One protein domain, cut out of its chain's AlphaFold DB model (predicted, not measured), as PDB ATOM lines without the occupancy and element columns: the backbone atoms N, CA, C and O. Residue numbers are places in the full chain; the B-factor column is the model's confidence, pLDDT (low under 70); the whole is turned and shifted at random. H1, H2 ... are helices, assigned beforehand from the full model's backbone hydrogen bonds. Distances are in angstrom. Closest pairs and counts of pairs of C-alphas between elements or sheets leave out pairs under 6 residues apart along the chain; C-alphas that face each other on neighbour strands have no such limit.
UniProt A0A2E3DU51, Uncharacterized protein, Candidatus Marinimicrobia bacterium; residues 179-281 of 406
ATOM      1  N   ASN A 179      27.781  54.237 110.728       97.38
ATOM      2  CA  ASN A 179      26.570  55.052 110.800       97.38
ATOM      3  C   ASN A 179      26.139  55.560 109.417       97.38
ATOM      4  O   ASN A 179      24.951  55.492 109.107       97.38
ATOM      5  N   MET A 180      27.083  55.938 108.548       96.38
ATOM      6  CA  MET A 180      26.821  56.265 107.138       96.38
ATOM      7  C   MET A 180      26.112  55.111 106.432       96.38
ATOM      8  O   MET A 180      25.128  55.322 105.723       96.38
ATOM      9  N   ARG A 181      26.552  53.869 106.678       94.38
ATOM     10  CA  ARG A 181      25.902  52.682 106.111       94.38
ATOM     11  C   ARG A 181      24.444  52.561 106.559       94.38
ATOM     12  O   ARG A 181      23.579  52.362 105.704       94.38
ATOM     13  N   ILE A 182      24.183  52.730 107.858       95.94
ATOM     14  CA  ILE A 182      22.835  52.675 108.446       95.94
ATOM     15  C   ILE A 182      21.922  53.741 107.831       95.94
ATOM     16  O   ILE A 182      20.813  53.410 107.413       95.94
ATOM     17  N   ALA A 183      22.380  54.992 107.738       97.31
ATOM     18  CA  ALA A 183      21.592  56.068 107.139       97.31
ATOM     19  C   ALA A 183      21.315  55.814 105.650       97.31
ATOM     20  O   ALA A 183      20.166  55.900 105.226       97.31
ATOM     21  N   ASN A 184      22.319  55.380 104.879       95.56
ATOM     22  CA  ASN A 184      22.120  55.043 103.469       95.56
ATOM     23  C   ASN A 184      21.104  53.898 103.273       95.56
ATOM     24  O   ASN A 184      20.305  53.922 102.336       95.56
ATOM     25  N   ASP A 185      21.102  52.888 104.155       93.75
ATOM     26  CA  ASP A 185      20.133  51.781 104.091       93.75
ATOM     27  C   ASP A 185      18.708  52.259 104.361       93.75
ATOM     28  O   ASP A 185      17.756  51.750 103.766       93.75
ATOM     29  N   ASP A 186      18.546  53.228 105.259       95.88
ATOM     30  CA  ASP A 186      17.254  53.845 105.525       95.88
ATOM     31  C   ASP A 186      16.783  54.707 104.348       95.88
ATOM     32  O   ASP A 186      15.688  54.494 103.824       95.88
ATOM     33  N   ALA A 187      17.653  55.578 103.834       95.88
ATOM     34  CA  ALA A 187      17.368  56.400 102.663       95.88
ATOM     35  C   ALA A 187      16.987  55.543 101.443       95.88
ATOM     36  O   ALA A 187      16.058  55.880 100.702       95.88
ATOM     37  N   THR A 188      17.638  54.391 101.251       92.75
ATOM     38  CA  THR A 188      17.318  53.454 100.161       92.75
ATOM     39  C   THR A 188      15.882  52.928 100.267       92.75
ATOM     40  O   THR A 188      15.188  52.803  99.251       92.75
ATOM     41  N   LYS A 189      15.365  52.683 101.479       92.56
ATOM     42  CA  LYS A 189      13.950  52.307 101.678       92.56
ATOM     43  C   LYS A 189      13.002  53.444 101.291       92.56
ATOM     44  O   LYS A 189      11.918  53.176 100.780       92.56
ATOM     45  N   ASN A 190      13.449  54.689 101.451       90.19
ATOM     46  CA  ASN A 190      12.709  55.908 101.108       90.19
ATOM     47  C   ASN A 190      12.894  56.354  99.643       90.19
ATOM     48  O   ASN A 190      12.352  57.377  99.225       90.19
ATOM     49  N   GLY A 191      13.604  55.564  98.832       88.44
ATOM     50  CA  GLY A 191      13.711  55.764  97.387       88.44
ATOM     51  C   GLY A 191      15.017  56.392  96.905       88.44
ATOM     52  O   GLY A 191      15.127  56.622  95.705       88.44
ATOM     53  N   TRP A 192      15.998  56.615  97.790       91.00
ATOM     54  CA  TRP A 192      17.368  56.939  97.377       91.00
ATOM     55  C   TRP A 192      17.974  55.806  96.537       91.00
ATOM     56  O   TRP A 192      17.760  54.625  96.829       91.00
ATOM     57  N   ARG A 193      18.700  56.157  95.472       84.81
ATOM     58  CA  ARG A 193      19.368  55.212  94.566       84.81
ATOM     59  C   ARG A 193      20.726  55.768  94.135       84.81
ATOM     60  O   ARG A 193      20.766  56.624  93.249       84.81
ATOM     61  N   ALA A 194      21.799  55.233  94.709       79.25
ATOM     62  CA  ALA A 194      23.164  55.453  94.231       79.25
ATOM     63  C   ALA A 194      23.387  54.809  92.840       79.25
ATOM     64  O   ALA A 194      22.449  54.256  92.235       79.25
ATOM     65  N   TRP A 195      24.583  54.958  92.279       75.38
ATOM     66  CA  TRP A 195      24.907  54.434  90.956       75.38
ATOM     67  C   TRP A 195      25.137  52.911  91.017       75.38
ATOM     68  O   TRP A 195      25.788  52.435  91.941       75.38
ATOM     69  N   PRO A 196      24.553  52.114  90.097       67.38
ATOM     70  CA  PRO A 196      24.650  50.648  90.140       67.38
ATOM     71  C   PRO A 196      26.077  50.081  90.202       67.38
ATOM     72  O   PRO A 196      26.283  48.992  90.732       67.38
ATOM     73  N   GLU A 197      27.036  50.796  89.626       69.62
ATOM     74  CA  GLU A 197      28.465  50.494  89.597       69.62
ATOM     75  C   GLU A 197      29.142  50.570  90.978       69.62
ATOM     76  O   GLU A 197      30.139  49.879  91.193       69.62
ATOM     77  N   ASP A 198      28.552  51.297  91.931       64.69
ATOM     78  CA  ASP A 198      29.112  51.546  93.269       64.69
ATOM     79  C   ASP A 198      28.620  50.542  94.334       64.69
ATOM     80  O   ASP A 198      28.974  50.614  95.523       64.69
ATOM     81  N   GLU A 199      27.792  49.574  93.930       58.78
ATOM     82  CA  GLU A 199      27.258  48.526  94.804       58.78
ATOM     83  C   GLU A 199      28.332  47.496  95.222       58.78
ATOM     84  O   GLU A 199      29.119  47.027  94.395       58.78
ATOM     85  N   PRO A 200      28.319  46.994  96.475       63.22
ATOM     86  CA  PRO A 200      27.618  47.511  97.657       63.22
ATOM     87  C   PRO A 200      28.486  48.424  98.536       63.22
ATOM     88  O   PRO A 200      28.019  48.924  99.562       63.22
ATOM     89  N   ASN A 201      29.770  48.580  98.202       65.00
ATOM     90  CA  ASN A 201      30.767  49.110  99.131       65.00
ATOM     91  C   ASN A 201      30.839  50.639  99.145       65.00
ATOM     92  O   ASN A 201      31.108  51.199 100.207       65.00
ATOM     93  N   GLU A 202      30.572  51.302  98.018       72.56
ATOM     94  CA  GLU A 202      30.761  52.754  97.877       72.56
ATOM     95  C   GLU A 202      29.446  53.545  97.997       72.56
ATOM     96  O   GLU A 202      29.447  54.757  98.180       72.56
ATOM     97  N   HIS A 203      28.307  52.855  98.088       76.44
ATOM     98  CA  HIS A 203      26.988  53.447  98.343       76.44
ATOM     99  C   HIS A 203      26.911  54.466  99.500       76.44
ATOM    100  O   HIS A 203      26.246  55.491  99.342       76.44
ATOM    101  N   PRO A 204      27.536  54.239 100.675       85.31
ATOM    102  CA  PRO A 204      27.556  55.247 101.734       85.31
ATOM    103  C   PRO A 204      28.379  56.487 101.381       85.31
ATOM    104  O   PRO A 204      28.083  57.552 101.910       85.31
ATOM    105  N   ASN A 205      29.405  56.354 100.539       91.50
ATOM    106  CA  ASN A 205      30.266  57.454 100.124       91.50
ATOM    107  C   ASN A 205      29.492  58.409  99.198       91.50
ATOM    108  O   ASN A 205      29.316  59.575  99.547       91.50
ATOM    109  N   GLU A 206      28.906  57.861  98.129       92.50
ATOM    110  CA  GLU A 206      27.987  58.549  97.202       92.50
ATOM    111  C   GLU A 206      26.839  59.247  97.928       92.50
ATOM    112  O   GLU A 206      26.511  60.409  97.692       92.50
ATOM    113  N   TYR A 207      26.225  58.531  98.872       95.44
ATOM    114  CA  TYR A 207      25.124  59.067  99.651       95.44
ATOM    115  C   TYR A 207      25.528  60.319 100.424       95.44
ATOM    116  O   TYR A 207      24.803  61.308 100.366       95.44
ATOM    117  N   ILE A 208      26.678  60.320 101.110       96.94
ATOM    118  CA  ILE A 208      27.126  61.517 101.830       96.94
ATOM    119  C   ILE A 208      27.464  62.661 100.870       96.94
ATOM    120  O   ILE A 208      27.108  63.793 101.191       96.94
ATOM    121  N   GLY A 209      28.045  62.391  99.699       95.88
ATOM    122  CA  GLY A 209      28.234  63.401  98.650       95.88
ATOM    123  C   GLY A 209      26.929  64.132  98.321       95.88
ATOM    124  O   GLY A 209      26.814  65.346  98.501       95.88
ATOM    125  N   VAL A 210      25.879  63.361  98.026       95.25
ATOM    126  CA  VAL A 210      24.522  63.885  97.812       95.25
ATOM    127  C   VAL A 210      23.995  64.655  99.020       95.25
ATOM    128  O   VAL A 210      23.357  65.700  98.864       95.25
ATOM    129  N   LEU A 211      24.221  64.166 100.238       98.12
ATOM    130  CA  LEU A 211      23.770  64.868 101.433       98.12
ATOM    131  C   LEU A 211      24.454  66.233 101.597       98.12
ATOM    132  O   LEU A 211      23.764  67.190 101.941       98.12
ATOM    133  N   ILE A 212      25.764  66.346 101.347       98.25
ATOM    134  CA  ILE A 212      26.518  67.611 101.443       98.25
ATOM    135  C   ILE A 212      25.954  68.632 100.453       98.25
ATOM    136  O   ILE A 212      25.628  69.762 100.830       98.25
ATOM    137  N   ASP A 213      25.764  68.198  99.214       96.69
ATOM    138  CA  ASP A 213      25.222  68.996  98.123       96.69
ATOM    139  C   ASP A 213      23.858  69.611  98.472       96.69
ATOM    140  O   ASP A 213      23.585  70.784  98.204       96.69
ATOM    141  N   ASN A 214      22.988  68.840  99.126       97.75
ATOM    142  CA  ASN A 214      21.681  69.330  99.567       97.75
ATOM    143  C   ASN A 214      21.756  70.093 100.893       97.75
ATOM    144  O   ASN A 214      20.974  71.020 101.099       97.75
ATOM    145  N   TYR A 215      22.709  69.770 101.768       98.56
ATOM    146  CA  TYR A 215      22.924  70.482 103.022       98.56
ATOM    147  C   TYR A 215      23.393  71.919 102.796       98.56
ATOM    148  O   TYR A 215      23.043  72.788 103.586       98.56
ATOM    149  N   TYR A 216      24.124  72.206 101.722       98.38
ATOM    150  CA  TYR A 216      24.441  73.579 101.306       98.38
ATOM    151  C   TYR A 216      23.543  74.085 100.167       98.38
ATOM    152  O   TYR A 216      23.870  75.069  99.503       98.38
ATOM    153  N   ASP A 217      22.384  73.442  99.969       97.62
ATOM    154  CA  ASP A 217      21.327  73.841  99.032       97.62
ATOM    155  C   ASP A 217      21.799  74.029  97.572       97.62
ATOM    156  O   ASP A 217      21.170  74.757  96.798       97.62
ATOM    157  N   LEU A 218      22.865  73.331  97.160       95.44
ATOM    158  CA  LEU A 218      23.429  73.401  95.805       95.44
ATOM    159  C   LEU A 218      22.451  72.896  94.736       95.44
ATOM    160  O   LEU A 218      22.516  73.332  93.590       95.44
ATOM    161  N   TRP A 219      21.519  72.028  95.140       92.94
ATOM    162  CA  TRP A 219      20.468  71.440  94.303       92.94
ATOM    163  C   TRP A 219      19.055  71.940  94.623       92.94
ATOM    164  O   TRP A 219      18.064  71.379  94.136       92.94
ATOM    165  N   LYS A 220      18.926  72.997  95.440       93.81
ATOM    166  CA  LYS A 220      17.610  73.597  95.710       93.81
ATOM    167  C   LYS A 220      16.958  74.060  94.419       93.81
ATOM    168  O   LYS A 220      15.757  73.852  94.217       93.81
ATOM    169  N   ILE A 221      17.778  74.659  93.567       91.44
ATOM    170  CA  ILE A 221      17.495  74.923  92.169       91.44
ATOM    171  C   ILE A 221      18.340  73.942  91.360       91.44
ATOM    172  O   ILE A 221      19.412  73.530  91.786       91.44
ATOM    173  N   MET A 222      17.803  73.492  90.234       89.00
ATOM    174  CA  MET A 222      18.530  72.600  89.342       89.00
ATOM    175  C   MET A 222      19.443  73.445  88.443       89.00
ATOM    176  O   MET A 222      18.939  74.410  87.855       89.00
ATOM    177  N   PRO A 223      20.732  73.093  88.291       91.81
ATOM    178  CA  PRO A 223      21.609  73.783  87.356       91.81
ATOM    179  C   PRO A 223      21.146  73.558  85.914       91.81
ATOM    180  O   PRO A 223      20.407  72.620  85.617       91.81
ATOM    181  N   THR A 224      21.584  74.414  84.998       91.62
ATOM    182  CA  THR A 224      21.250  74.294  83.569       91.62
ATOM    183  C   THR A 224      22.158  73.322  82.816       91.62
ATOM    184  O   THR A 224      21.703  72.675  81.871       91.62
ATOM    185  N   LEU A 225      23.417  73.190  83.248       92.56
ATOM    186  CA  LEU A 225      24.439  72.322  82.675       92.56
ATOM    187  C   LEU A 225      24.913  71.279  83.692       92.56
ATOM    188  O   LEU A 225      25.055  71.561  84.884       92.56
ATOM    189  N   TYR A 226      25.203  70.089  83.181       88.88
ATOM    190  CA  TYR A 226      25.857  68.989  83.879       88.88
ATOM    191  C   TYR A 226      26.940  68.436  82.956       88.88
ATOM    192  O   TYR A 226      26.634  68.149  81.801       88.88
ATOM    193  N   GLU A 227      28.193  68.361  83.412       84.94
ATOM    194  CA  GLU A 227      29.343  67.948  82.582       84.94
ATOM    195  C   GLU A 227      29.430  68.705  81.237       84.94
ATOM    196  O   GLU A 227      29.791  68.160  80.194       84.94
ATOM    197  N   GLY A 228      29.069  69.991  81.232       85.31
ATOM    198  CA  GLY A 228      29.075  70.828  80.028       85.31
ATOM    199  C   GLY A 228      27.949  70.555  79.021       85.31
ATOM    200  O   GLY A 228      27.909  71.217  77.984       85.31
ATOM    201  N   VAL A 229      27.012  69.645  79.311       87.88
ATOM    202  CA  VAL A 229      25.822  69.402  78.480       87.88
ATOM    203  C   VAL A 229      24.549  69.931  79.147       87.88
ATOM    204  O   VAL A 229      24.459  69.923  80.378       87.88
ATOM    205  N   PRO A 230      23.538  70.391  78.380       90.38
ATOM    206  CA  PRO A 230      22.246  70.768  78.941       90.38
ATOM    207  C   PRO A 230      21.662  69.639  79.783       90.38
ATOM    208  O   PRO A 230      21.451  68.523  79.302       90.38
ATOM    209  N   ILE A 231      21.351  69.934  81.046       86.38
ATOM    210  CA  ILE A 231      20.874  68.906  81.973       86.38
ATOM    211  C   ILE A 231      19.582  68.259  81.461       86.38
ATOM    212  O   ILE A 231      19.359  67.070  81.668       86.38
ATOM    213  N   ILE A 232      18.761  69.011  80.717       82.19
ATOM    214  CA  ILE A 232      17.487  68.544  80.159       82.19
ATOM    215  C   ILE A 232      17.668  67.326  79.246       82.19
ATOM    216  O   ILE A 232      16.803  66.449  79.218       82.19
ATOM    217  N   ASP A 233      18.797  67.242  78.542       82.31
ATOM    218  CA  ASP A 233      19.080  66.157  77.603       82.31
ATOM    219  C   ASP A 233      19.395  64.862  78.363       82.31
ATOM    220  O   ASP A 233      18.937  63.782  77.986       82.31
ATOM    221  N   ARG A 234      20.079  64.978  79.510       74.38
ATOM    222  CA  ARG A 234      20.271  63.878  80.472       74.38
ATOM    223  C   ARG A 234      18.942  63.486  81.135       74.38
ATOM    224  O   ARG A 234      18.687  62.308  81.372       74.38
ATOM    225  N   MET A 235      18.054  64.447  81.407       71.94
ATOM    226  CA  MET A 235      16.765  64.181  82.066       71.94
ATOM    227  C   MET A 235      15.811  63.339  81.218       71.94
ATOM    228  O   MET A 235      15.136  62.451  81.748       71.94
ATOM    229  N   GLN A 236      15.752  63.589  79.907       67.19
ATOM    230  CA  GLN A 236      14.883  62.835  78.991       67.19
ATOM    231  C   GLN A 236      15.193  61.331  78.995       67.19
ATOM    232  O   GLN A 236      14.302  60.515  78.754       67.19
ATOM    233  N   GLN A 237      16.426  60.958  79.338       62.31
ATOM    234  CA  GLN A 237      16.871  59.569  79.411       62.31
ATOM    235  C   GLN A 237      16.339  58.851  80.665       62.31
ATOM    236  O   GLN A 237      16.057  57.656  80.611       62.31
ATOM    237  N   ASN A 238      16.112  59.578  81.767       61.72
ATOM    238  CA  ASN A 238      15.875  58.984  83.089       61.72
ATOM    239  C   ASN A 238      14.400  58.879  83.513       61.72
ATOM    240  O   ASN A 238      14.116  58.222  84.510       61.72
ATOM    241  N   LYS A 239      13.448  59.500  82.793       64.06
ATOM    242  CA  LYS A 239      11.979  59.463  83.050       64.06
ATOM    243  C   LYS A 239      11.522  59.786  84.493       64.06
ATOM    244  O   LYS A 239      10.343  59.621  84.810       64.06
ATOM    245  N   ASN A 240      12.413  60.256  85.363       65.38
ATOM    246  CA  ASN A 240      12.114  60.578  86.754       65.38
ATOM    247  C   ASN A 240      11.488  61.972  86.876       65.38
ATOM    248  O   ASN A 240      11.761  62.869  86.084       65.38
ATOM    249  N   SER A 241      10.650  62.172  87.897       71.38
ATOM    250  CA  SER A 241      10.221  63.517  88.294       71.38
ATOM    251  C   SER A 241      11.301  64.166  89.155       71.38
ATOM    252  O   SER A 241      11.746  63.573  90.136       71.38
ATOM    253  N   TYR A 242      11.668  65.392  88.799       77.56
ATOM    254  CA  TYR A 242      12.681  66.209  89.476       77.56
ATOM    255  C   TYR A 242      12.062  67.225  90.426       77.56
ATOM    256  O   TYR A 242      12.760  67.884  91.190       77.56
ATOM    257  N   LYS A 243      10.734  67.368  90.374       84.19
ATOM    258  CA  LYS A 243      10.024  68.270  91.263       84.19
ATOM    259  C   LYS A 243      10.339  67.863  92.698       84.19
ATOM    260  O   LYS A 243      10.045  66.735  93.090       84.19
ATOM    261  N   ASP A 244      10.916  68.798  93.445       85.19
ATOM    262  CA  ASP A 244      11.261  68.644  94.855       85.19
ATOM    263  C   ASP A 244      12.362  67.606  95.166       85.19
ATOM    264  O   ASP A 244      12.557  67.292  96.340       85.19
ATOM    265  N   LYS A 245      13.107  67.141  94.151       91.06
ATOM    266  CA  LYS A 245      14.188  66.140  94.240       91.06
ATOM    267  C   LYS A 245      15.515  66.671  93.682       91.06
ATOM    268  O   LYS A 245      15.513  67.634  92.922       91.06
ATOM    269  N   SER A 246      16.631  66.032  94.026       91.25
ATOM    270  CA  SER A 246      17.972  66.346  93.498       91.25
ATOM    271  C   SER A 246      18.618  65.129  92.825       91.25
ATOM    272  O   SER A 246      18.000  64.059  92.762       91.25
ATOM    273  N   HIS A 247      19.823  65.299  92.264       88.62
ATOM    274  CA  HIS A 247      20.635  64.221  91.670       88.62
ATOM    275  C   HIS A 247      19.839  63.363  90.692       88.62
ATOM    276  O   HIS A 247      19.637  62.162  90.846       88.62
ATOM    277  N   PHE A 248      19.267  64.027  89.701       84.06
ATOM    278  CA  PHE A 248      18.450  63.391  88.676       84.06
ATOM    279  C   PHE A 248      17.178  62.675  89.152       84.06
ATOM    280  O   PHE A 248      16.697  61.724  88.530       84.06
ATOM    281  N   GLY A 249      16.622  63.137  90.273       86.81
ATOM    282  CA  GLY A 249      15.450  62.533  90.896       86.81
ATOM    283  C   GLY A 249      15.771  61.298  91.739       86.81
ATOM    284  O   GLY A 249      14.832  60.671  92.240       86.81
ATOM    285  N   ARG A 250      17.060  60.958  91.899       88.31
ATOM    286  CA  ARG A 250      17.532  59.840  92.726       88.31
ATOM    287  C   ARG A 250      17.416  60.147  94.207       88.31
ATOM    288  O   ARG A 250      17.099  59.240  94.966       88.31
ATOM    289  N   TYR A 251      17.615  61.401  94.617       93.44
ATOM    290  CA  TYR A 251      17.491  61.803  96.014       93.44
ATOM    291  C   TYR A 251      16.235  62.630  96.261       93.44
ATOM    292  O   TYR A 251      15.900  63.549  95.515       93.44
ATOM    293  N   PHE A 252      15.504  62.271  97.310       94.56
ATOM    294  CA  PHE A 252      14.149  62.758  97.555       94.56
ATOM    295  C   PHE A 252      14.090  64.070  98.361       94.56
ATOM    296  O   PHE A 252      13.003  64.626  98.496       94.56
ATOM    297  N   ALA A 253      15.219  64.582  98.868       95.62
ATOM    298  CA  ALA A 253      15.295  65.849  99.601       95.62
ATOM    299  C   ALA A 253      16.247  66.832  98.903       95.62
ATOM    300  O   ALA A 253      17.459  66.721  99.013       95.62
ATOM    301  N   ASN A 254      15.706  67.823  98.192       95.31
ATOM    302  CA  ASN A 254      16.524  68.751  97.400       95.31
ATOM    303  C   ASN A 254      17.082  69.970  98.165       95.31
ATOM    304  O   ASN A 254      17.417  70.974  97.544       95.31
ATOM    305  N   SER A 255      17.061  69.957  99.500       96.88
ATOM    306  CA  SER A 255      17.468  71.109 100.313       96.88
ATOM    307  C   SER A 255      17.728  70.730 101.763       96.88
ATOM    308  O   SER A 255      17.126  69.771 102.259       96.88
ATOM    309  N   ARG A 256      18.508  71.548 102.479       97.81
ATOM    310  CA  ARG A 256      18.805  71.363 103.909       97.81
ATOM    311  C   ARG A 256      17.527  71.228 104.721       97.81
ATOM    312  O   ARG A 256      17.379  70.296 105.503       97.81
ATOM    313  N   GLU A 257      16.577  72.135 104.491       97.50
ATOM    314  CA  GLU A 257      15.265  72.129 105.146       97.50
ATOM    315  C   GLU A 257      14.560  70.772 104.995       97.50
ATOM    316  O   GLU A 257      14.076  70.208 105.973       97.50
ATOM    317  N   LYS A 258      14.544  70.209 103.781       97.50
ATOM    318  CA  LYS A 258      13.860  68.949 103.490       97.50
ATOM    319  C   LYS A 258      14.548  67.747 104.114       97.50
ATOM    320  O   LYS A 258      13.858  66.828 104.550       97.50
ATOM    321  N   MET A 259      15.877  67.761 104.198       98.19
ATOM    322  CA  MET A 259      16.627  66.700 104.871       98.19
ATOM    323  C   MET A 259      16.164  66.537 106.326       98.19
ATOM    324  O   MET A 259      16.016  65.410 106.783       98.19
ATOM    325  N   THR A 260      15.812  67.628 107.021       98.06
ATOM    326  CA  THR A 260      15.401  67.578 108.441       98.06
ATOM    327  C   THR A 260      14.155  66.735 108.727       98.06
ATOM    328  O   THR A 260      13.937  66.363 109.877       98.06
ATOM    329  N   TYR A 261      13.329  66.438 107.719       97.62
ATOM    330  CA  TYR A 261      12.094  65.671 107.906       97.62
ATOM    331  C   TYR A 261      11.885  64.544 106.888       97.62
ATOM    332  O   TYR A 261      11.078  63.654 107.148       97.62
ATOM    333  N   LEU A 262      12.586  64.553 105.749       97.50
ATOM    334  CA  LEU A 262      12.568  63.446 104.789       97.50
ATOM    335  C   LEU A 262      13.714  62.452 105.019       97.50
ATOM    336  O   LEU A 262      13.545  61.276 104.713       97.50
ATOM    337  N   ASP A 263      14.860  62.905 105.541       98.00
ATOM    338  CA  ASP A 263      16.063  62.087 105.738       98.00
ATOM    339  C   ASP A 263      16.794  62.453 107.037       98.00
ATOM    340  O   ASP A 263      17.896  63.009 107.049       98.00
ATOM    341  N   THR A 264      16.147  62.178 108.167       98.19
ATOM    342  CA  THR A 264      16.651  62.583 109.486       98.19
ATOM    343  C   THR A 264      17.974  61.911 109.845       98.19
ATOM    344  O   THR A 264      18.825  62.541 110.467       98.19
ATOM    345  N   LEU A 265      18.183  60.653 109.439       98.25
ATOM    346  CA  LEU A 265      19.445  59.951 109.682       98.25
ATOM    347  C   LEU A 265      20.582  60.539 108.848       98.25
ATOM    348  O   LEU A 265      21.657  60.780 109.399       98.25
ATOM    349  N   GLY A 266      20.343  60.833 107.568       98.25
ATOM    350  CA  GLY A 266      21.314  61.543 106.743       98.25
ATOM    351  C   GLY A 266      21.649  62.926 107.303       98.25
ATOM    352  O   GLY A 266      22.821  63.263 107.481       98.25
ATOM    353  N   TYR A 267      20.626  63.707 107.661       98.56
ATOM    354  CA  TYR A 267      20.802  65.035 108.253       98.56
ATOM    355  C   TYR A 267      21.642  65.005 109.541       98.56
ATOM    356  O   TYR A 267      22.516  65.855 109.737       98.56
ATOM    357  N   ASN A 268      21.431  64.007 110.402       98.25
ATOM    358  CA  ASN A 268      22.204  63.864 111.635       98.25
ATOM    359  C   ASN A 268      23.684  63.584 111.344       98.25
ATOM    360  O   ASN A 268      24.541  64.266 111.892       98.25
ATOM    361  N   ILE A 269      24.000  62.666 110.426       97.69
ATOM    362  CA  ILE A 269      25.401  62.349 110.096       97.69
ATOM    363  C   ILE A 269      26.131  63.567 109.533       97.69
ATOM    364  O   ILE A 269      27.282  63.814 109.895       97.69
ATOM    365  N   ILE A 270      25.465  64.354 108.682       97.88
ATOM    366  CA  ILE A 270      26.048  65.594 108.166       97.88
ATOM    367  C   ILE A 270      26.319  66.587 109.294       97.88
ATOM    368  O   ILE A 270      27.427  67.104 109.392       97.88
ATOM    369  N   THR A 271      25.353  66.830 110.181       97.88
ATOM    370  CA  THR A 271      25.521  67.803 111.278       97.88
ATOM    371  C   THR A 271      26.493  67.335 112.370       97.88
ATOM    372  O   THR A 271      27.040  68.153 113.106       97.88
ATOM    373  N   GLU A 272      26.784  66.036 112.437       98.31
ATOM    374  CA  GLU A 272      27.817  65.454 113.298       98.31
ATOM    375  C   GLU A 272      29.252  65.652 112.768       98.31
ATOM    376  O   GLU A 272      30.204  65.380 113.506       98.31
ATOM    377  N   PHE A 273      29.434  66.145 111.534       98.44
ATOM    378  CA  PHE A 273      30.750  66.362 110.912       98.44
ATOM    379  C   PHE A 273      30.953  67.772 110.324       98.44
ATOM    380  O   PHE A 273      32.054  68.331 110.408       98.44
ATOM    381  N   PHE A 274      29.921  68.348 109.709       98.31
ATOM    382  CA  PHE A 274      29.985  69.589 108.937       98.31
ATOM    383  C   PHE A 274      29.453  70.793 109.712       98.31
ATOM    384  O   PHE A 274      28.502  70.691 110.483       98.31
ATOM    385  N   HIS A 275      30.054  71.956 109.456       98.00
ATOM    386  CA  HIS A 275      29.560  73.234 109.970       98.00
ATOM    387  C   HIS A 275      28.235  73.615 109.296       98.00
ATOM    388  O   HIS A 275      28.092  73.396 108.092       98.00
ATOM    389  N   PRO A 276      27.310  74.298 109.993       96.94
ATOM    390  CA  PRO A 276      26.082  74.810 109.377       96.94
ATOM    391  C   PRO A 276      26.322  75.938 108.362       96.94
ATOM    392  O   PRO A 276      25.410  76.305 107.623       96.94
ATOM    393  N   TYR A 277      27.543  76.459 108.292       97.44
ATOM    394  CA  TYR A 277      27.998  77.456 107.332       97.44
ATOM    395  C   TYR A 277      29.335  77.032 106.711       97.44
ATOM    396  O   TYR A 277      30.084  76.225 107.264       97.44
ATOM    397  N   LEU A 278      29.644  77.592 105.551       98.44
ATOM    398  CA  LEU A 278      30.898  77.439 104.836       98.44
ATOM    399  C   LEU A 278      31.972  78.292 105.515       98.44
ATOM    400  O   LEU A 278      31.809  79.495 105.710       98.44
ATOM    401  N   THR A 279      33.073  77.650 105.893       97.81
ATOM    402  CA  THR A 279      34.107  78.242 106.758       97.81
ATOM    403  C   THR A 279      35.239  78.914 105.988       97.81
ATOM    404  O   THR A 279      36.024  79.653 106.583       97.81
ATOM    405  N   PHE A 280      35.346  78.664 104.683       97.94
ATOM    406  CA  PHE A 280      36.350  79.292 103.833       97.94
ATOM    407  C   PHE A 280      35.999  80.754 103.528       97.94
ATOM    408  O   PHE A 280      34.842  81.160 103.618       97.94
ATOM    409  N   ASN A 281      36.998  81.540 103.126       97.81
ATOM    410  CA  ASN A 281      36.797  82.894 102.610       97.81
ATOM    411  C   ASN A 281      36.462  82.849 101.113       97.81
ATOM    412  O   ASN A 281      37.299  82.439 100.304       97.81
TER     413      ASN A 281
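What this domain is: This is residues 179 to 281 of the 406 residues of an uncharacterized protein of Candidatus Marinimicrobia bacterium (UniProt A0A2E3DU51). Four helices, H1, H2, H4 and H5, pack crosswise into one cluster, with H2 and H5 at its core. The fifth, H3, lies well away from them at the far end of a large loop region, reached by residues 216 to 230 and left by residues 239 to 255. The printed part has 103 residues with five named helices, in the order H1, H2, H3, H4, H5, and no named strand. The class is all helix, though under half of the residues, 47 of 103, are in named elements. The whole is compact, with a radius of gyration of the C-alphas of 13.6 A and spans of 37 by 37 by 23 A.

Where its parts are: H1 is residues 179 to 189, 15.8 A from first to last C-alpha, and begins with C-alpha 179 at (26.570, 55.052, 110.800). H2, residues 203 to 215, is the longest helix at 18.1 A. H3 is residues 231 to 238, with C-alpha 231 at (20.874, 68.906, 81.973). H4 is residues 256 to 262. H5 is residues 264 to 271 and ends with C-alpha 271 at (25.521, 67.803, 111.278).

How they stand to each other: H2 and H5 are the hub, touching three helices each. H1 touches H2, whose residues 203 to 208 alone take part; the lines are about perpendicular at 84 degrees, and the closest C-alphas, of Arg 181 and Pro 204, are 5.3 A apart. H1 touches H5 at a steep tilt of 35.3 degrees, only just past shallow, opposite ways; the closest C-alphas, of Ala 183 and Leu 265, are 5.1 A apart. H2 and H5 touch about perpendicular at 75 degrees, with the C-alphas of Leu 211 and Gly 266 closest at 6.7 A. H2 touches H4 with residues 214 to 215 alone, at a steep tilt of 54 degrees, opposite ways; the closest C-alphas, of Tyr 215 and Arg 256, are 4.3 A apart. H4 and H5 form a helical hairpin over a tight link, at a shallow tilt of 32 degrees, only just short of steep, with the C-alphas of Met 259 and Tyr 267 closest at 5.6 A. H1 and H4 are apart, and H3 touches no helix. Residues 225 to 226 pair antiparallel with residues 229 to 230. Every O i to N i+4 pair is within hydrogen-bond range in H1, H2 and H5, against 2 of 4 in H3 and 2 of 3 in H4.

The domain as a whole: The two C-alphas farthest apart, of Lys 239 and Asn 281, are 39.3 A apart. The printed part has no cut. The links H1 to H2, H2 to H3 and H3 to H4 are long, with 13, 15 and 17 residues. The mean pLDDT of the printed part is 89.3; it is under 70 at residues 196 to 201 and 236 to 240.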